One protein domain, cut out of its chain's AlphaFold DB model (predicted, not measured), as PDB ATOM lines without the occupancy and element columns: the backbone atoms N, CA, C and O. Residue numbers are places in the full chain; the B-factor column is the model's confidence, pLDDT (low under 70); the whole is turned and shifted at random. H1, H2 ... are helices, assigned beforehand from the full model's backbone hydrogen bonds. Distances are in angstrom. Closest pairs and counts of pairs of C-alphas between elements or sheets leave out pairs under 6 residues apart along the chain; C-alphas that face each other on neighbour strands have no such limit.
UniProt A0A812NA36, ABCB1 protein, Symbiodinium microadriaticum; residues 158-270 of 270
ATOM      1  N   ILE A 158    -188.101  59.469  -5.306       79.62
ATOM      2  CA  ILE A 158    -187.158  60.586  -5.425       79.62
ATOM      3  C   ILE A 158    -187.647  61.641  -6.420       79.62
ATOM      4  O   ILE A 158    -187.407  62.833  -6.201       79.62
ATOM      5  N   HIS A 159    -188.381  61.249  -7.466       80.94
ATOM      6  CA  HIS A 159    -188.874  62.196  -8.469       80.94
ATOM      7  C   HIS A 159    -189.815  63.245  -7.850       80.94
ATOM      8  O   HIS A 159    -189.759  64.427  -8.190       80.94
ATOM      9  N   LEU A 160    -190.600  62.857  -6.837       81.06
ATOM     10  CA  LEU A 160    -191.461  63.777  -6.084       81.06
ATOM     11  C   LEU A 160    -190.669  64.888  -5.373       81.06
ATOM     12  O   LEU A 160    -191.138  66.027  -5.294       81.06
ATOM     13  N   CYS A 161    -189.459  64.594  -4.884       85.94
ATOM     14  CA  CYS A 161    -188.586  65.613  -4.298       85.94
ATOM     15  C   CYS A 161    -188.120  66.627  -5.345       85.94
ATOM     16  O   CYS A 161    -188.062  67.816  -5.046       85.94
ATOM     17  N   ILE A 162    -187.812  66.167  -6.563       82.94
ATOM     18  CA  ILE A 162    -187.360  67.029  -7.662       82.94
ATOM     19  C   ILE A 162    -188.466  68.018  -8.039       82.94
ATOM     20  O   ILE A 162    -188.203  69.215  -8.135       82.94
ATOM     21  N   VAL A 163    -189.707  67.542  -8.185       82.12
ATOM     22  CA  VAL A 163    -190.860  68.404  -8.493       82.12
ATOM     23  C   VAL A 163    -191.075  69.447  -7.393       82.12
ATOM     24  O   VAL A 163    -191.240  70.630  -7.684       82.12
ATOM     25  N   TYR A 164    -191.020  69.042  -6.120       83.19
ATOM     26  CA  TYR A 164    -191.136  69.980  -5.000       83.19
ATOM     27  C   TYR A 164    -190.022  71.038  -5.013       83.19
ATOM     28  O   TYR A 164    -190.280  72.224  -4.820       83.19
ATOM     29  N   GLU A 165    -188.780  70.626  -5.260       85.12
ATOM     30  CA  GLU A 165    -187.630  71.530  -5.322       85.12
ATOM     31  C   GLU A 165    -187.755  72.547  -6.453       85.12
ATOM     32  O   GLU A 165    -187.496  73.725  -6.225       85.12
ATOM     33  N   GLN A 166    -188.215  72.122  -7.631       79.94
ATOM     34  CA  GLN A 166    -188.461  73.015  -8.766       79.94
ATOM     35  C   GLN A 166    -189.514  74.090  -8.469       79.94
ATOM     36  O   GLN A 166    -189.441  75.178  -9.033       79.94
ATOM     37  N   LEU A 167    -190.489  73.792  -7.607       79.25
ATOM     38  CA  LEU A 167    -191.569  74.719  -7.256       79.25
ATOM     39  C   LEU A 167    -191.202  75.670  -6.113       79.25
ATOM     40  O   LEU A 167    -191.710  76.788  -6.066       79.25
ATOM     41  N   VAL A 168    -190.376  75.213  -5.169       72.75
ATOM     42  CA  VAL A 168    -190.177  75.892  -3.877       72.75
ATOM     43  C   VAL A 168    -188.774  76.487  -3.724       72.75
ATOM     44  O   VAL A 168    -188.580  77.375  -2.897       72.75
ATOM     45  N   CYS A 169    -187.781  76.021  -4.487       70.25
ATOM     46  CA  CYS A 169    -186.424  76.557  -4.417       70.25
ATOM     47  C   CYS A 169    -186.237  77.635  -5.494       70.25
ATOM     48  O   CYS A 169    -185.930  77.330  -6.645       70.25
ATOM     49  N   ASP A 170    -186.385  78.905  -5.113       58.19
ATOM     50  CA  ASP A 170    -185.901  80.016  -5.931       58.19
ATOM     51  C   ASP A 170    -184.356  80.002  -5.877       58.19
ATOM     52  O   ASP A 170    -183.761  80.225  -4.829       58.19
ATOM     53  N   MET A 171    -183.699  79.701  -7.004       52.81
ATOM     54  CA  MET A 171    -182.262  79.925  -7.241       52.81
ATOM     55  C   MET A 171    -181.295  79.415  -6.139       52.81
ATOM     56  O   MET A 171    -180.718  80.184  -5.377       52.81
ATOM     57  N   ALA A 172    -181.016  78.106  -6.168       57.22
ATOM     58  CA  ALA A 172    -179.857  77.417  -5.566       57.22
ATOM     59  C   ALA A 172    -179.872  77.044  -4.067       57.22
ATOM     60  O   ALA A 172    -179.085  76.170  -3.689       57.22
ATOM     61  N   GLU A 173    -180.765  77.570  -3.225       66.25
ATOM     62  CA  GLU A 173    -180.819  77.164  -1.808       66.25
ATOM     63  C   GLU A 173    -181.892  76.104  -1.521       66.25
ATOM     64  O   GLU A 173    -183.079  76.271  -1.803       66.25
ATOM     65  N   LYS A 174    -181.475  74.981  -0.918       75.81
ATOM     66  CA  LYS A 174    -182.403  73.935  -0.467       75.81
ATOM     67  C   LYS A 174    -183.160  74.411   0.766       75.81
ATOM     68  O   LYS A 174    -182.570  74.593   1.831       75.81
ATOM     69  N   THR A 175    -184.479  74.528   0.653       83.81
ATOM     70  CA  THR A 175    -185.327  74.894   1.795       83.81
ATOM     71  C   THR A 175    -185.355  73.788   2.862       83.81
ATOM     72  O   THR A 175    -185.232  72.602   2.534       83.81
ATOM     73  N   PRO A 176    -185.595  74.119   4.148       86.12
ATOM     74  CA  PRO A 176    -185.791  73.111   5.195       86.12
ATOM     75  C   PRO A 176    -186.896  72.097   4.860       86.12
ATOM     76  O   PRO A 176    -186.770  70.917   5.184       86.12
ATOM     77  N   GLY A 177    -187.950  72.540   4.162       87.94
ATOM     78  CA  GLY A 177    -189.014  71.669   3.659       87.94
ATOM     79  C   GLY A 177    -188.514  70.671   2.611       87.94
ATOM     80  O   GLY A 177    -188.821  69.489   2.716       87.94
ATOM     81  N   ALA A 178    -187.680  71.105   1.659       87.94
ATOM     82  CA  ALA A 178    -187.078  70.211   0.666       87.94
ATOM     83  C   ALA A 178    -186.154  69.167   1.320       87.94
ATOM     84  O   ALA A 178    -186.224  67.979   1.002       87.94
ATOM     85  N   VAL A 179    -185.334  69.582   2.295       89.31
ATOM     86  CA  VAL A 179    -184.481  68.664   3.069       89.31
ATOM     87  C   VAL A 179    -185.325  67.640   3.830       89.31
ATOM     88  O   VAL A 179    -185.011  66.449   3.819       89.31
ATOM     89  N   PHE A 180    -186.411  68.079   4.469       92.38
ATOM     90  CA  PHE A 180    -187.295  67.181   5.204       92.38
ATOM     91  C   PHE A 180    -188.061  66.231   4.276       92.38
ATOM     92  O   PHE A 180    -188.120  65.037   4.557       92.38
ATOM     93  N   LEU A 181    -188.559  66.708   3.131       92.38
ATOM     94  CA  LEU A 181    -189.197  65.853   2.130       92.38
ATOM     95  C   LEU A 181    -188.235  64.772   1.620       92.38
ATOM     96  O   LEU A 181    -188.628  63.612   1.539       92.38
ATOM     97  N   ARG A 182    -186.960  65.102   1.363       91.38
ATOM     98  CA  ARG A 182    -185.954  64.082   1.020       91.38
ATOM     99  C   ARG A 182    -185.792  63.034   2.118       91.38
ATOM    100  O   ARG A 182    -185.685  61.857   1.791       91.38
ATOM    101  N   LYS A 183    -185.807  63.423   3.400       93.38
ATOM    102  CA  LYS A 183    -185.776  62.460   4.517       93.38
ATOM    103  C   LYS A 183    -187.000  61.546   4.511       93.38
ATOM    104  O   LYS A 183    -186.832  60.342   4.665       93.38
ATOM    105  N   ILE A 184    -188.197  62.099   4.298       94.75
ATOM    106  CA  ILE A 184    -189.447  61.330   4.180       94.75
ATOM    107  C   ILE A 184    -189.317  60.312   3.046       94.75
ATOM    108  O   ILE A 184    -189.493  59.119   3.273       94.75
ATOM    109  N   MET A 185    -188.962  60.764   1.841       93.12
ATOM    110  CA  MET A 185    -188.911  59.886   0.672       93.12
ATOM    111  C   MET A 185    -187.776  58.856   0.758       93.12
ATOM    112  O   MET A 185    -187.935  57.734   0.287       93.12
ATOM    113  N   HIS A 186    -186.660  59.180   1.423       91.38
ATOM    114  CA  HIS A 186    -185.555  58.241   1.632       91.38
ATOM    115  C   HIS A 186    -185.959  57.012   2.456       91.38
ATOM    116  O   HIS A 186    -185.433  55.930   2.209       91.38
ATOM    117  N   LYS A 187    -186.937  57.136   3.365       93.50
ATOM    118  CA  LYS A 187    -187.432  56.000   4.162       93.50
ATOM    119  C   LYS A 187    -188.047  54.887   3.303       93.50
ATOM    120  O   LYS A 187    -188.045  53.746   3.745       93.50
ATOM    121  N   PHE A 188    -188.507  55.165   2.076       89.00
ATOM    122  CA  PHE A 188    -188.969  54.118   1.147       89.00
ATOM    123  C   PHE A 188    -187.838  53.236   0.602       89.00
ATOM    124  O   PHE A 188    -188.104  52.138   0.130       89.00
ATOM    125  N   ASN A 189    -186.588  53.697   0.691       86.56
ATOM    126  CA  ASN A 189    -185.412  52.931   0.279       86.56
ATOM    127  C   ASN A 189    -184.774  52.161   1.446       86.56
ATOM    128  O   ASN A 189    -183.779  51.468   1.246       86.56
ATOM    129  N   MET A 190    -185.294  52.318   2.668       89.50
ATOM    130  CA  MET A 190    -184.749  51.668   3.858       89.50
ATOM    131  C   MET A 190    -185.329  50.271   4.037       89.50
ATOM    132  O   MET A 190    -186.495  50.020   3.739       89.50
ATOM    133  N   VAL A 191    -184.507  49.375   4.577       87.25
ATOM    134  CA  VAL A 191    -184.866  47.981   4.850       87.25
ATOM    135  C   VAL A 191    -184.836  47.758   6.355       87.25
ATOM    136  O   VAL A 191    -183.870  48.133   7.016       87.25
ATOM    137  N   ASP A 192    -185.883  47.135   6.891       89.31
ATOM    138  CA  ASP A 192    -185.866  46.618   8.259       89.31
ATOM    139  C   ASP A 192    -185.396  45.153   8.231       89.31
ATOM    140  O   ASP A 192    -186.072  44.322   7.619       89.31
ATOM    141  N   PRO A 193    -184.245  44.810   8.841       88.31
ATOM    142  CA  PRO A 193    -183.704  43.453   8.797       88.31
ATOM    143  C   PRO A 193    -184.448  42.471   9.716       88.31
ATOM    144  O   PRO A 193    -184.233  41.265   9.611       88.31
ATOM    145  N   ILE A 194    -185.280  42.967  10.635       91.94
ATOM    146  CA  ILE A 194    -185.996  42.157  11.627       91.94
ATOM    147  C   ILE A 194    -187.368  41.747  11.083       91.94
ATOM    148  O   ILE A 194    -187.840  40.640  11.354       91.94
ATOM    149  N   LEU A 195    -188.024  42.627  10.323       89.88
ATOM    150  CA  LEU A 195    -189.388  42.395   9.855       89.88
ATOM    151  C   LEU A 195    -189.429  41.466   8.626       89.88
ATOM    152  O   LEU A 195    -188.794  41.750   7.610       89.88
ATOM    153  N   PRO A 196    -190.220  40.376   8.663       87.69
ATOM    154  CA  PRO A 196    -190.357  39.475   7.526       87.69
ATOM    155  C   PRO A 196    -191.158  40.122   6.389       87.69
ATOM    156  O   PRO A 196    -191.968  41.021   6.612       87.69
ATOM    157  N   SER A 197    -191.025  39.591   5.169       82.38
ATOM    158  CA  SER A 197    -191.774  40.062   3.988       82.38
ATOM    159  C   SER A 197    -193.293  40.102   4.205       82.38
ATOM    160  O   SER A 197    -193.970  41.000   3.716       82.38
ATOM    161  N   GLN A 198    -193.819  39.170   5.003       86.50
ATOM    162  CA  GLN A 198    -195.237  39.056   5.354       86.50
ATOM    163  C   GLN A 198    -195.775  40.275   6.117       86.50
ATOM    164  O   GLN A 198    -196.964  40.566   6.020       86.50
ATOM    165  N   HIS A 199    -194.916  40.998   6.845       88.50
ATOM    166  CA  HIS A 199    -195.302  42.216   7.561       88.50
ATOM    167  C   HIS A 199    -195.823  43.298   6.606       88.50
ATOM    168  O   HIS A 199    -196.761  44.022   6.927       88.50
ATOM    169  N   TRP A 200    -195.231  43.376   5.413       85.25
ATOM    170  CA  TRP A 200    -195.515  44.410   4.421       85.25
ATOM    171  C   TRP A 200    -196.753  44.106   3.565       85.25
ATOM    172  O   TRP A 200    -197.262  44.992   2.881       85.25
ATOM    173  N   GLY A 201    -197.269  42.876   3.638       85.75
ATOM    174  CA  GLY A 201    -198.436  42.429   2.886       85.75
ATOM    175  C   GLY A 201    -198.130  42.053   1.435       85.75
ATOM    176  O   GLY A 201    -197.004  41.724   1.067       85.75
ATOM    177  N   HIS A 202    -199.176  42.039   0.609       84.12
ATOM    178  CA  HIS A 202    -199.076  41.711  -0.812       84.12
ATOM    179  C   HIS A 202    -198.706  42.936  -1.655       84.12
ATOM    180  O   HIS A 202    -198.961  44.074  -1.265       84.12
ATOM    181  N   PHE A 203    -198.150  42.694  -2.845       82.06
ATOM    182  CA  PHE A 203    -197.904  43.760  -3.812       82.06
ATOM    183  C   PHE A 203    -199.200  44.441  -4.228       82.06
ATOM    184  O   PHE A 203    -200.175  43.775  -4.577       82.06
ATOM    185  N   TYR A 204    -199.148  45.769  -4.250       81.00
ATOM    186  CA  TYR A 204    -200.208  46.600  -4.791       81.00
ATOM    187  C   TYR A 204    -200.360  46.344  -6.294       81.00
ATOM    188  O   TYR A 204    -199.395  46.454  -7.051       81.00
ATOM    189  N   ARG A 205    -201.578  46.021  -6.730       75.88
ATOM    190  CA  ARG A 205    -201.901  45.695  -8.129       75.88
ATOM    191  C   ARG A 205    -202.474  46.875  -8.910       75.88
ATOM    192  O   ARG A 205    -202.826  46.724 -10.076       75.88
ATOM    193  N   GLY A 206    -202.602  48.041  -8.276       76.25
ATOM    194  CA  GLY A 206    -203.154  49.248  -8.897       76.25
ATOM    195  C   GLY A 206    -204.644  49.475  -8.639       76.25
ATOM    196  O   GLY A 206    -205.128  50.577  -8.881       76.25
ATOM    197  N   TYR A 207    -205.366  48.475  -8.130       78.38
ATOM    198  CA  TYR A 207    -206.820  48.532  -7.912       78.38
ATOM    199  C   TYR A 207    -207.263  48.047  -6.524       78.38
ATOM    200  O   TYR A 207    -208.424  48.192  -6.157       78.38
ATOM    201  N   ASP A 208    -206.354  47.497  -5.726       80.94
ATOM    202  CA  ASP A 208    -206.597  46.881  -4.418       80.94
ATOM    203  C   ASP A 208    -206.281  47.831  -3.247       80.94
ATOM    204  O   ASP A 208    -205.870  47.417  -2.162       80.94
ATOM    205  N   SER A 209    -206.474  49.140  -3.448       83.81
ATOM    206  CA  SER A 209    -206.190  50.128  -2.406       83.81
ATOM    207  C   SER A 209    -207.292  50.137  -1.346       83.81
ATOM    208  O   SER A 209    -208.471  50.346  -1.632       83.81
ATOM    209  N   ARG A 210    -206.911  49.947  -0.077       89.19
ATOM    210  CA  ARG A 210    -207.848  50.119   1.041       89.19
ATOM    211  C   ARG A 210    -208.135  51.598   1.289       89.19
ATOM    212  O   ARG A 210    -207.216  52.430   1.267       89.19
ATOM    213  N   GLN A 211    -209.383  51.898   1.646       92.69
ATOM    214  CA  GLN A 211    -209.787  53.231   2.095       92.69
ATOM    215  C   GLN A 211    -208.956  53.704   3.298       92.69
ATOM    216  O   GLN A 211    -208.368  52.900   4.033       92.69
ATOM    217  N   LEU A 212    -208.862  55.026   3.471       94.81
ATOM    218  CA  LEU A 212    -208.214  55.623   4.638       94.81
ATOM    219  C   LEU A 212    -209.018  55.295   5.901       94.81
ATOM    220  O   LEU A 212    -210.242  55.400   5.912       94.81
ATOM    221  N   THR A 213    -208.333  54.911   6.976       96.44
ATOM    222  CA  THR A 213    -208.952  54.845   8.304       96.44
ATOM    223  C   THR A 213    -209.319  56.251   8.768       96.44
ATOM    224  O   THR A 213    -208.791  57.245   8.269       96.44
ATOM    225  N   GLN A 214    -210.172  56.358   9.786       96.75
ATOM    226  CA  GLN A 214    -210.544  57.652  10.363       96.75
ATOM    227  C   GLN A 214    -209.321  58.471  10.820       96.75
ATOM    228  O   GLN A 214    -209.280  59.688  10.632       96.75
ATOM    229  N   GLN A 215    -208.297  57.813  11.376       96.12
ATOM    230  CA  GLN A 215    -207.058  58.471  11.804       96.12
ATOM    231  C   GLN A 215    -206.247  58.988  10.611       96.12
ATOM    232  O   GLN A 215    -205.801  60.135  10.618       96.12
ATOM    233  N   GLU A 216    -206.094  58.169   9.568       97.00
ATOM    234  CA  GLU A 216    -205.414  58.555   8.328       97.00
ATOM    235  C   GLU A 216    -206.149  59.716   7.639       97.00
ATOM    236  O   GLU A 216    -205.518  60.687   7.222       97.00
ATOM    237  N   GLN A 217    -207.485  59.667   7.602       97.06
ATOM    238  CA  GLN A 217    -208.321  60.728   7.049       97.06
ATOM    239  C   GLN A 217    -208.186  62.027   7.848       97.06
ATOM    240  O   GLN A 217    -208.020  63.089   7.260       97.06
ATOM    241  N   THR A 218    -208.165  61.948   9.181       96.12
ATOM    242  CA  THR A 218    -207.939  63.118  10.047       96.12
ATOM    243  C   THR A 218    -206.605  63.788   9.722       96.12
ATOM    244  O   THR A 218    -206.531  65.009   9.602       96.12
ATOM    245  N   ARG A 219    -205.536  63.001   9.546       95.94
ATOM    246  CA  ARG A 219    -204.212  63.535   9.196       95.94
ATOM    247  C   ARG A 219    -204.167  64.122   7.797       95.94
ATOM    248  O   ARG A 219    -203.575  65.184   7.626       95.94
ATOM    249  N   ARG A 220    -204.840  63.494   6.834       95.62
ATOM    250  CA  ARG A 220    -205.019  64.055   5.495       95.62
ATOM    251  C   ARG A 220    -205.734  65.406   5.543       95.62
ATOM    252  O   ARG A 220    -205.239  66.365   4.965       95.62
ATOM    253  N   THR A 221    -206.821  65.521   6.301       95.44
ATOM    254  CA  THR A 221    -207.516  66.802   6.488       95.44
ATOM    255  C   THR A 221    -206.599  67.853   7.116       95.44
ATOM    256  O   THR A 221    -206.644  69.013   6.717       95.44
ATOM    257  N   CYS A 222    -205.709  67.482   8.044       94.25
ATOM    258  CA  CYS A 222    -204.706  68.415   8.566       94.25
ATOM    259  C   CYS A 222    -203.698  68.898   7.504       94.25
ATOM    260  O   CYS A 222    -203.230  70.029   7.622       94.25
ATOM    261  N   ILE A 223    -203.362  68.075   6.500       94.12
ATOM    262  CA  ILE A 223    -202.540  68.492   5.349       94.12
ATOM    263  C   ILE A 223    -203.306  69.534   4.530       94.12
ATOM    264  O   ILE A 223    -202.783  70.613   4.276       94.12
ATOM    265  N   GLU A 224    -204.555  69.229   4.170       93.19
ATOM    266  CA  GLU A 224    -205.401  70.068   3.307       93.19
ATOM    267  C   GLU A 224    -205.756  71.417   3.956       93.19
ATOM    268  O   GLU A 224    -205.825  72.438   3.280       93.19
ATOM    269  N   THR A 225    -205.955  71.437   5.276       91.56
ATOM    270  CA  THR A 225    -206.372  72.637   6.027       91.56
ATOM    271  C   THR A 225    -205.219  73.382   6.700       91.56
ATOM    272  O   THR A 225    -205.421  74.462   7.252       91.56
ATOM    273  N   GLY A 226    -204.017  72.800   6.738       88.44
ATOM    274  CA  GLY A 226    -202.898  73.327   7.523       88.44
ATOM    275  C   GLY A 226    -203.111  73.277   9.046       88.44
ATOM    276  O   GLY A 226    -202.332  73.870   9.793       88.44
ATOM    277  N   ALA A 227    -204.134  72.563   9.536       91.75
ATOM    278  CA  ALA A 227    -204.507  72.518  10.954       91.75
ATOM    279  C   ALA A 227    -203.599  71.625  11.826       91.75
ATOM    280  O   ALA A 227    -203.885  71.397  13.004       91.75
ATOM    281  N   PHE A 228    -202.508  71.079  11.280       94.06
ATOM    282  CA  PHE A 228    -201.618  70.209  12.044       94.06
ATOM    283  C   PHE A 228    -200.825  71.002  13.099       94.06
ATOM    284  O   PHE A 228    -200.197  72.022  12.808       94.06
ATOM    285  N   ALA A 229    -200.831  70.527  14.349       93.94
ATOM    286  CA  ALA A 229    -200.221  71.240  15.472       93.94
ATOM    287  C   ALA A 229    -198.710  71.466  15.265       93.94
ATOM    288  O   ALA A 229    -197.929  70.517  15.169       93.94
ATOM    289  N   LYS A 230    -198.276  72.735  15.268       91.56
ATOM    290  CA  LYS A 230    -196.880  73.128  14.989       91.56
ATOM    291  C   LYS A 230    -195.866  72.540  15.971       91.56
ATOM    292  O   LYS A 230    -194.758  72.202  15.565       91.56
ATOM    293  N   SER A 231    -196.226  72.413  17.249       93.81
ATOM    294  CA  SER A 231    -195.374  71.778  18.264       93.81
ATOM    295  C   SER A 231    -195.113  70.309  17.927       93.81
ATOM    296  O   SER A 231    -193.961  69.880  17.903       93.81
ATOM    297  N   LYS A 232    -196.167  69.566  17.566       95.38
ATOM    298  CA  LYS A 232    -196.067  68.171  17.120       95.38
ATOM    299  C   LYS A 232    -195.280  68.053  15.811       95.38
ATOM    300  O   LYS A 232    -194.414  67.193  15.709       95.38
ATOM    301  N   ALA A 233    -195.528  68.936  14.844       94.75
ATOM    302  CA  ALA A 233    -194.810  68.953  13.569       94.75
ATOM    303  C   ALA A 233    -193.293  69.120  13.761       94.75
ATOM    304  O   ALA A 233    -192.514  68.337  13.227       94.75
ATOM    305  N   ARG A 234    -192.869  70.096  14.577       94.31
ATOM    306  CA  ARG A 234    -191.447  70.329  14.884       94.31
ATOM    307  C   ARG A 234    -190.795  69.130  15.561       94.31
ATOM    308  O   ARG A 234    -189.667  68.798  15.216       94.31
ATOM    309  N   LYS A 235    -191.512  68.477  16.481       95.75
ATOM    310  CA  LYS A 235    -191.046  67.252  17.132       95.75
ATOM    311  C   LYS A 235    -190.785  66.144  16.105       95.75
ATOM    312  O   LYS A 235    -189.689  65.604  16.071       95.75
ATOM    313  N   ILE A 236    -191.741  65.893  15.205       96.00
ATOM    314  CA  ILE A 236    -191.591  64.897  14.129       96.00
ATOM    315  C   ILE A 236    -190.390  65.228  13.232       96.00
ATOM    316  O   ILE A 236    -189.598  64.344  12.928       96.00
ATOM    317  N   VAL A 237    -190.225  66.491  12.825       94.25
ATOM    318  CA  VAL A 237    -189.095  66.913  11.978       94.25
ATOM    319  C   VAL A 237    -187.747  66.684  12.668       94.25
ATOM    320  O   VAL A 237    -186.792  66.260  12.015       94.25
ATOM    321  N   ALA A 238    -187.662  66.964  13.971       93.75
ATOM    322  CA  ALA A 238    -186.437  66.811  14.751       93.75
ATOM    323  C   ALA A 238    -186.085  65.339  15.027       93.75
ATOM    324  O   ALA A 238    -184.912  64.979  14.988       93.75
ATOM    325  N   GLU A 239    -187.088  64.499  15.283       95.19
ATOM    326  CA  GLU A 239    -186.907  63.109  15.727       95.19
ATOM    327  C   GLU A 239    -186.949  62.081  14.582       95.19
ATOM    328  O   GLU A 239    -186.702  60.899  14.815       95.19
ATOM    329  N   MET A 240    -187.265  62.489  13.345       94.88
ATOM    330  CA  MET A 240    -187.369  61.556  12.223       94.88
ATOM    331  C   MET A 240    -186.027  60.896  11.899       94.88
ATOM    332  O   MET A 240    -185.129  61.509  11.317       94.88
ATOM    333  N   ASP A 241    -185.955  59.601  12.183       93.88
ATOM    334  CA  ASP A 241    -184.877  58.724  11.753       93.88
ATOM    335  C   ASP A 241    -185.107  58.281  10.299       93.88
ATOM    336  O   ASP A 241    -186.043  57.529   9.997       93.88
ATOM    337  N   SER A 242    -184.271  58.779   9.384       91.38
ATOM    338  CA  SER A 242    -184.336  58.440   7.961       91.38
ATOM    339  C   SER A 242    -183.708  57.089   7.625       91.38
ATOM    340  O   SER A 242    -183.848  56.662   6.488       91.38
ATOM    341  N   SER A 243    -183.031  56.429   8.574       92.69
ATOM    342  CA  SER A 243    -182.394  55.117   8.366       92.69
ATOM    343  C   SER A 243    -183.350  53.932   8.539       92.69
ATOM    344  O   SER A 243    -182.993  52.791   8.259       92.69
ATOM    345  N   LYS A 244    -184.583  54.196   8.981       93.06
ATOM    346  CA  LYS A 244    -185.631  53.186   9.183       93.06
ATOM    347  C   LYS A 244    -186.748  53.349   8.156       93.06
ATOM    348  O   LYS A 244    -187.040  54.492   7.796       93.06
ATOM    349  N   PRO A 245    -187.428  52.278   7.721       94.12
ATOM    350  CA  PRO A 245    -188.607  52.419   6.874       94.12
ATOM    351  C   PRO A 245    -189.788  53.043   7.631       94.12
ATOM    352  O   PRO A 245    -189.737  53.261   8.845       94.12
ATOM    353  N   PHE A 246    -190.849  53.380   6.901       93.75
ATOM    354  CA  PHE A 246    -192.166  53.592   7.507       93.75
ATOM    355  C   PHE A 246    -192.784  52.235   7.824       93.75
ATOM    356  O   PHE A 246    -192.819  51.382   6.944       93.75
ATOM    357  N   LEU A 247    -193.301  52.046   9.036       92.19
ATOM    358  CA  LEU A 247    -193.930  50.785   9.444       92.19
ATOM    359  C   LEU A 247    -195.423  50.756   9.116       92.19
ATOM    360  O   LEU A 247    -196.029  49.695   8.987       92.19
ATOM    361  N   CYS A 248    -196.044  51.926   8.957       91.00
ATOM    362  CA  CYS A 248    -197.434  52.003   8.539       91.00
ATOM    363  C   CYS A 248    -197.748  53.269   7.735       91.00
ATOM    364  O   CYS A 248    -197.057  54.287   7.795       91.00
ATOM    365  N   ARG A 249    -198.866  53.223   7.002       92.69
ATOM    366  CA  ARG A 249    -199.353  54.347   6.189       92.69
ATOM    367  C   ARG A 249    -199.654  55.598   7.024       92.69
ATOM    368  O   ARG A 249    -199.482  56.707   6.524       92.69
ATOM    369  N   LEU A 250    -200.060  55.443   8.286       95.31
ATOM    370  CA  LEU A 250    -200.325  56.579   9.172       95.31
ATOM    371  C   LEU A 250    -199.054  57.387   9.463       95.31
ATOM    372  O   LEU A 250    -199.114  58.611   9.392       95.31
ATOM    373  N   GLU A 251    -197.915  56.735   9.722       95.50
ATOM    374  CA  GLU A 251    -196.629  57.417   9.950       95.50
ATOM    375  C   GLU A 251    -196.223  58.277   8.751       95.50
ATOM    376  O   GLU A 251    -195.793  59.419   8.913       95.50
ATOM    377  N   PHE A 252    -196.417  57.753   7.537       95.62
ATOM    378  CA  PHE A 252    -196.160  58.496   6.307       95.62
ATOM    379  C   PHE A 252    -197.076  59.725   6.176       95.62
ATOM    380  O   PHE A 252    -196.598  60.832   5.924       95.62
ATOM    381  N   ILE A 253    -198.385  59.569   6.402       96.50
ATOM    382  CA  ILE A 253    -199.333  60.694   6.330       96.50
ATOM    383  C   ILE A 253    -199.038  61.727   7.435       96.50
ATOM    384  O   ILE A 253    -199.118  62.930   7.188       96.50
ATOM    385  N   GLU A 254    -198.652  61.297   8.640       96.56
ATOM    386  CA  GLU A 254    -198.232  62.204   9.716       96.56
ATOM    387  C   GLU A 254    -196.955  62.980   9.365       96.56
ATOM    388  O   GLU A 254    -196.877  64.176   9.655       96.56
ATOM    389  N   ALA A 255    -195.985  62.343   8.706       96.44
ATOM    390  CA  ALA A 255    -194.781  63.003   8.214       96.44
ATOM    391  C   ALA A 255    -195.101  64.093   7.176       96.44
ATOM    392  O   ALA A 255    -194.572  65.204   7.262       96.44
ATOM    393  N   LEU A 256    -196.019  63.817   6.244       95.38
ATOM    394  CA  LEU A 256    -196.495  64.808   5.275       95.38
ATOM    395  C   LEU A 256    -197.282  65.948   5.940       95.38
ATOM    396  O   LEU A 256    -197.102  67.111   5.581       95.38
ATOM    397  N   ALA A 257    -198.104  65.651   6.951       95.31
ATOM    398  CA  ALA A 257    -198.795  66.672   7.740       95.31
ATOM    399  C   ALA A 257    -197.812  67.580   8.493       95.31
ATOM    400  O   ALA A 257    -197.996  68.800   8.538       95.31
ATOM    401  N   ALA A 258    -196.732  67.008   9.035       95.25
ATOM    402  CA  ALA A 258    -195.653  67.778   9.636       95.25
ATOM    403  C   ALA A 258    -194.952  68.668   8.598       95.25
ATOM    404  O   ALA A 258    -194.765  69.855   8.867       95.25
ATOM    405  N   LEU A 259    -194.634  68.131   7.410       93.19
ATOM    406  CA  LEU A 259    -194.027  68.881   6.304       93.19
ATOM    407  C   LEU A 259    -194.892  70.084   5.909       93.19
ATOM    408  O   LEU A 259    -194.375  71.200   5.847       93.19
ATOM    409  N   ALA A 260    -196.193  69.876   5.696       91.75
ATOM    410  CA  ALA A 260    -197.136  70.937   5.349       91.75
ATOM    411  C   ALA A 260    -197.175  72.035   6.428       91.75
ATOM    412  O   ALA A 260    -197.057  73.220   6.120       91.75
ATOM    413  N   ALA A 261    -197.240  71.656   7.708       91.56
ATOM    414  CA  ALA A 261    -197.312  72.612   8.812       91.56
ATOM    415  C   ALA A 261    -196.034  73.435   9.032       91.56
ATOM    416  O   ALA A 261    -196.122  74.588   9.470       91.56
ATOM    417  N   VAL A 262    -194.851  72.869   8.761       87.38
ATOM    418  CA  VAL A 262    -193.581  73.610   8.881       87.38
ATOM    419  C   VAL A 262    -193.246  74.402   7.623       87.38
ATOM    420  O   VAL A 262    -192.609  75.448   7.726       87.38
ATOM    421  N   SER A 263    -193.718  73.946   6.460       77.94
ATOM    422  CA  SER A 263    -193.445  74.582   5.169       77.94
ATOM    423  C   SER A 263    -194.453  75.678   4.827       77.94
ATOM    424  O   SER A 263    -194.108  76.576   4.077       77.94
ATOM    425  N   ALA A 264    -195.649  75.718   5.428       63.41
ATOM    426  CA  ALA A 264    -196.673  76.741   5.155       63.41
ATOM    427  C   ALA A 264    -196.196  78.209   5.279       63.41
ATOM    428  O   ALA A 264    -196.807  79.104   4.703       63.41
ATOM    429  N   ARG A 265    -195.093  78.486   5.994       51.97
ATOM    430  CA  ARG A 265    -194.505  79.838   6.079       51.97
ATOM    431  C   ARG A 265    -193.746  80.287   4.825       51.97
ATOM    432  O   ARG A 265    -193.537  81.483   4.689       51.97
ATOM    433  N   THR A 266    -193.362  79.383   3.922       49.69
ATOM    434  CA  THR A 266    -192.691  79.735   2.654       49.69
ATOM    435  C   THR A 266    -193.642  79.829   1.459       49.69
ATOM    436  O   THR A 266    -193.213  80.248   0.395       49.69
ATOM    437  N   TRP A 267    -194.925  79.476   1.613       41.94
ATOM    438  CA  TRP A 267    -195.904  79.483   0.511       41.94
ATOM    439  C   TRP A 267    -196.739  80.772   0.429       41.94
ATOM    440  O   TRP A 267    -197.338  81.032  -0.605       41.94
ATOM    441  N   ILE A 268    -196.774  81.588   1.492       33.44
ATOM    442  CA  ILE A 268    -197.627  82.797   1.598       33.44
ATOM    443  C   ILE A 268    -196.805  84.091   1.407       33.44
ATOM    444  O   ILE A 268    -197.097  85.135   1.976       33.44
ATOM    445  N   ALA A 269    -195.740  84.036   0.611       33.56
ATOM    446  CA  ALA A 269    -195.017  85.232   0.185       33.56
ATOM    447  C   ALA A 269    -194.744  85.179  -1.324       33.56
ATOM    448  O   ALA A 269    -193.595  85.141  -1.754       33.56
ATOM    449  N   LYS A 270    -195.821  85.144  -2.112       34.50
ATOM    450  CA  LYS A 270    -195.881  85.738  -3.452       34.50
ATOM    451  C   LYS A 270    -197.193  86.501  -3.555       34.50
ATOM    452  O   LYS A 270    -198.225  85.914  -3.161       34.50
TER     453      LYS A 270
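This is residues 158 to 270 of the 270 residues of the protein "ABCB1 protein" of Symbiodinium microadriaticum (UniProt A0A812NA36). What is the main picture? H6 runs through the middle, with H2 along one side of it and H4 along the other; H1 folds back along H2, and H5 crosses H6 steeply. Does anything stick out? H3 lies far out at one end of this helical body, and residues 201 to 211 stand free. What is the make-up? The 113 printed residues have six named helices, H1 to H6 in chain order, and no named strand: all helix, compact with a radius of gyration of the C-alphas of 15.3 A, and elongated, spanning 46 by 30 by 29 A.

What touches the hub? H6, residues 249 to 263, touches H4, residues 214 to 225, at a shallow tilt of 19 degrees, the same way; the closest C-alphas, of Ile 223 and Ala 257, are 4.8 A apart. H6 touches H2, residues 176 to 189, at 15 degrees, shallow and opposite ways, with the closest C-alphas, of Gly 177 and Ser 263, 5.5 A apart. It touches H5, residues 230 to 239, at a steep tilt of 66 degrees, opposite ways; the closest C-alphas, of Ala 233 and Ala 258, are 4.2 A apart. What lies beyond? H1, residues 158 to 168, and H2 form a helical hairpin and touch, with the closest C-alphas, of Cys 161 and Arg 182, 6.1 A apart. H3, residues 197 to 200, touches no helix. How do the backbones run? Every O i to N i+4 pair is within hydrogen-bond range in H1, H4, H5 and H6, and 8 of 10 in H2; H3 is too short for such a pair.

How long are the longer helices? H6 measures 21.1 A from first to last C-alpha, and H2 20.8 A. Where are the anchors? H1 begins at C-alpha 158 (-187.158, 60.586, -5.425), and H6 ends at C-alpha 263 (-193.445, 74.582, 5.169).

How large is it? The two C-alphas farthest apart, of Pro 196 and Lys 270, are 47.9 A apart. Is it continuous? The printed part has no cut, and the link from H3 to H4, 13 residues, is long. Where is confidence low? Residues 170 to 173 and 264 to 270 are under 70 in pLDDT.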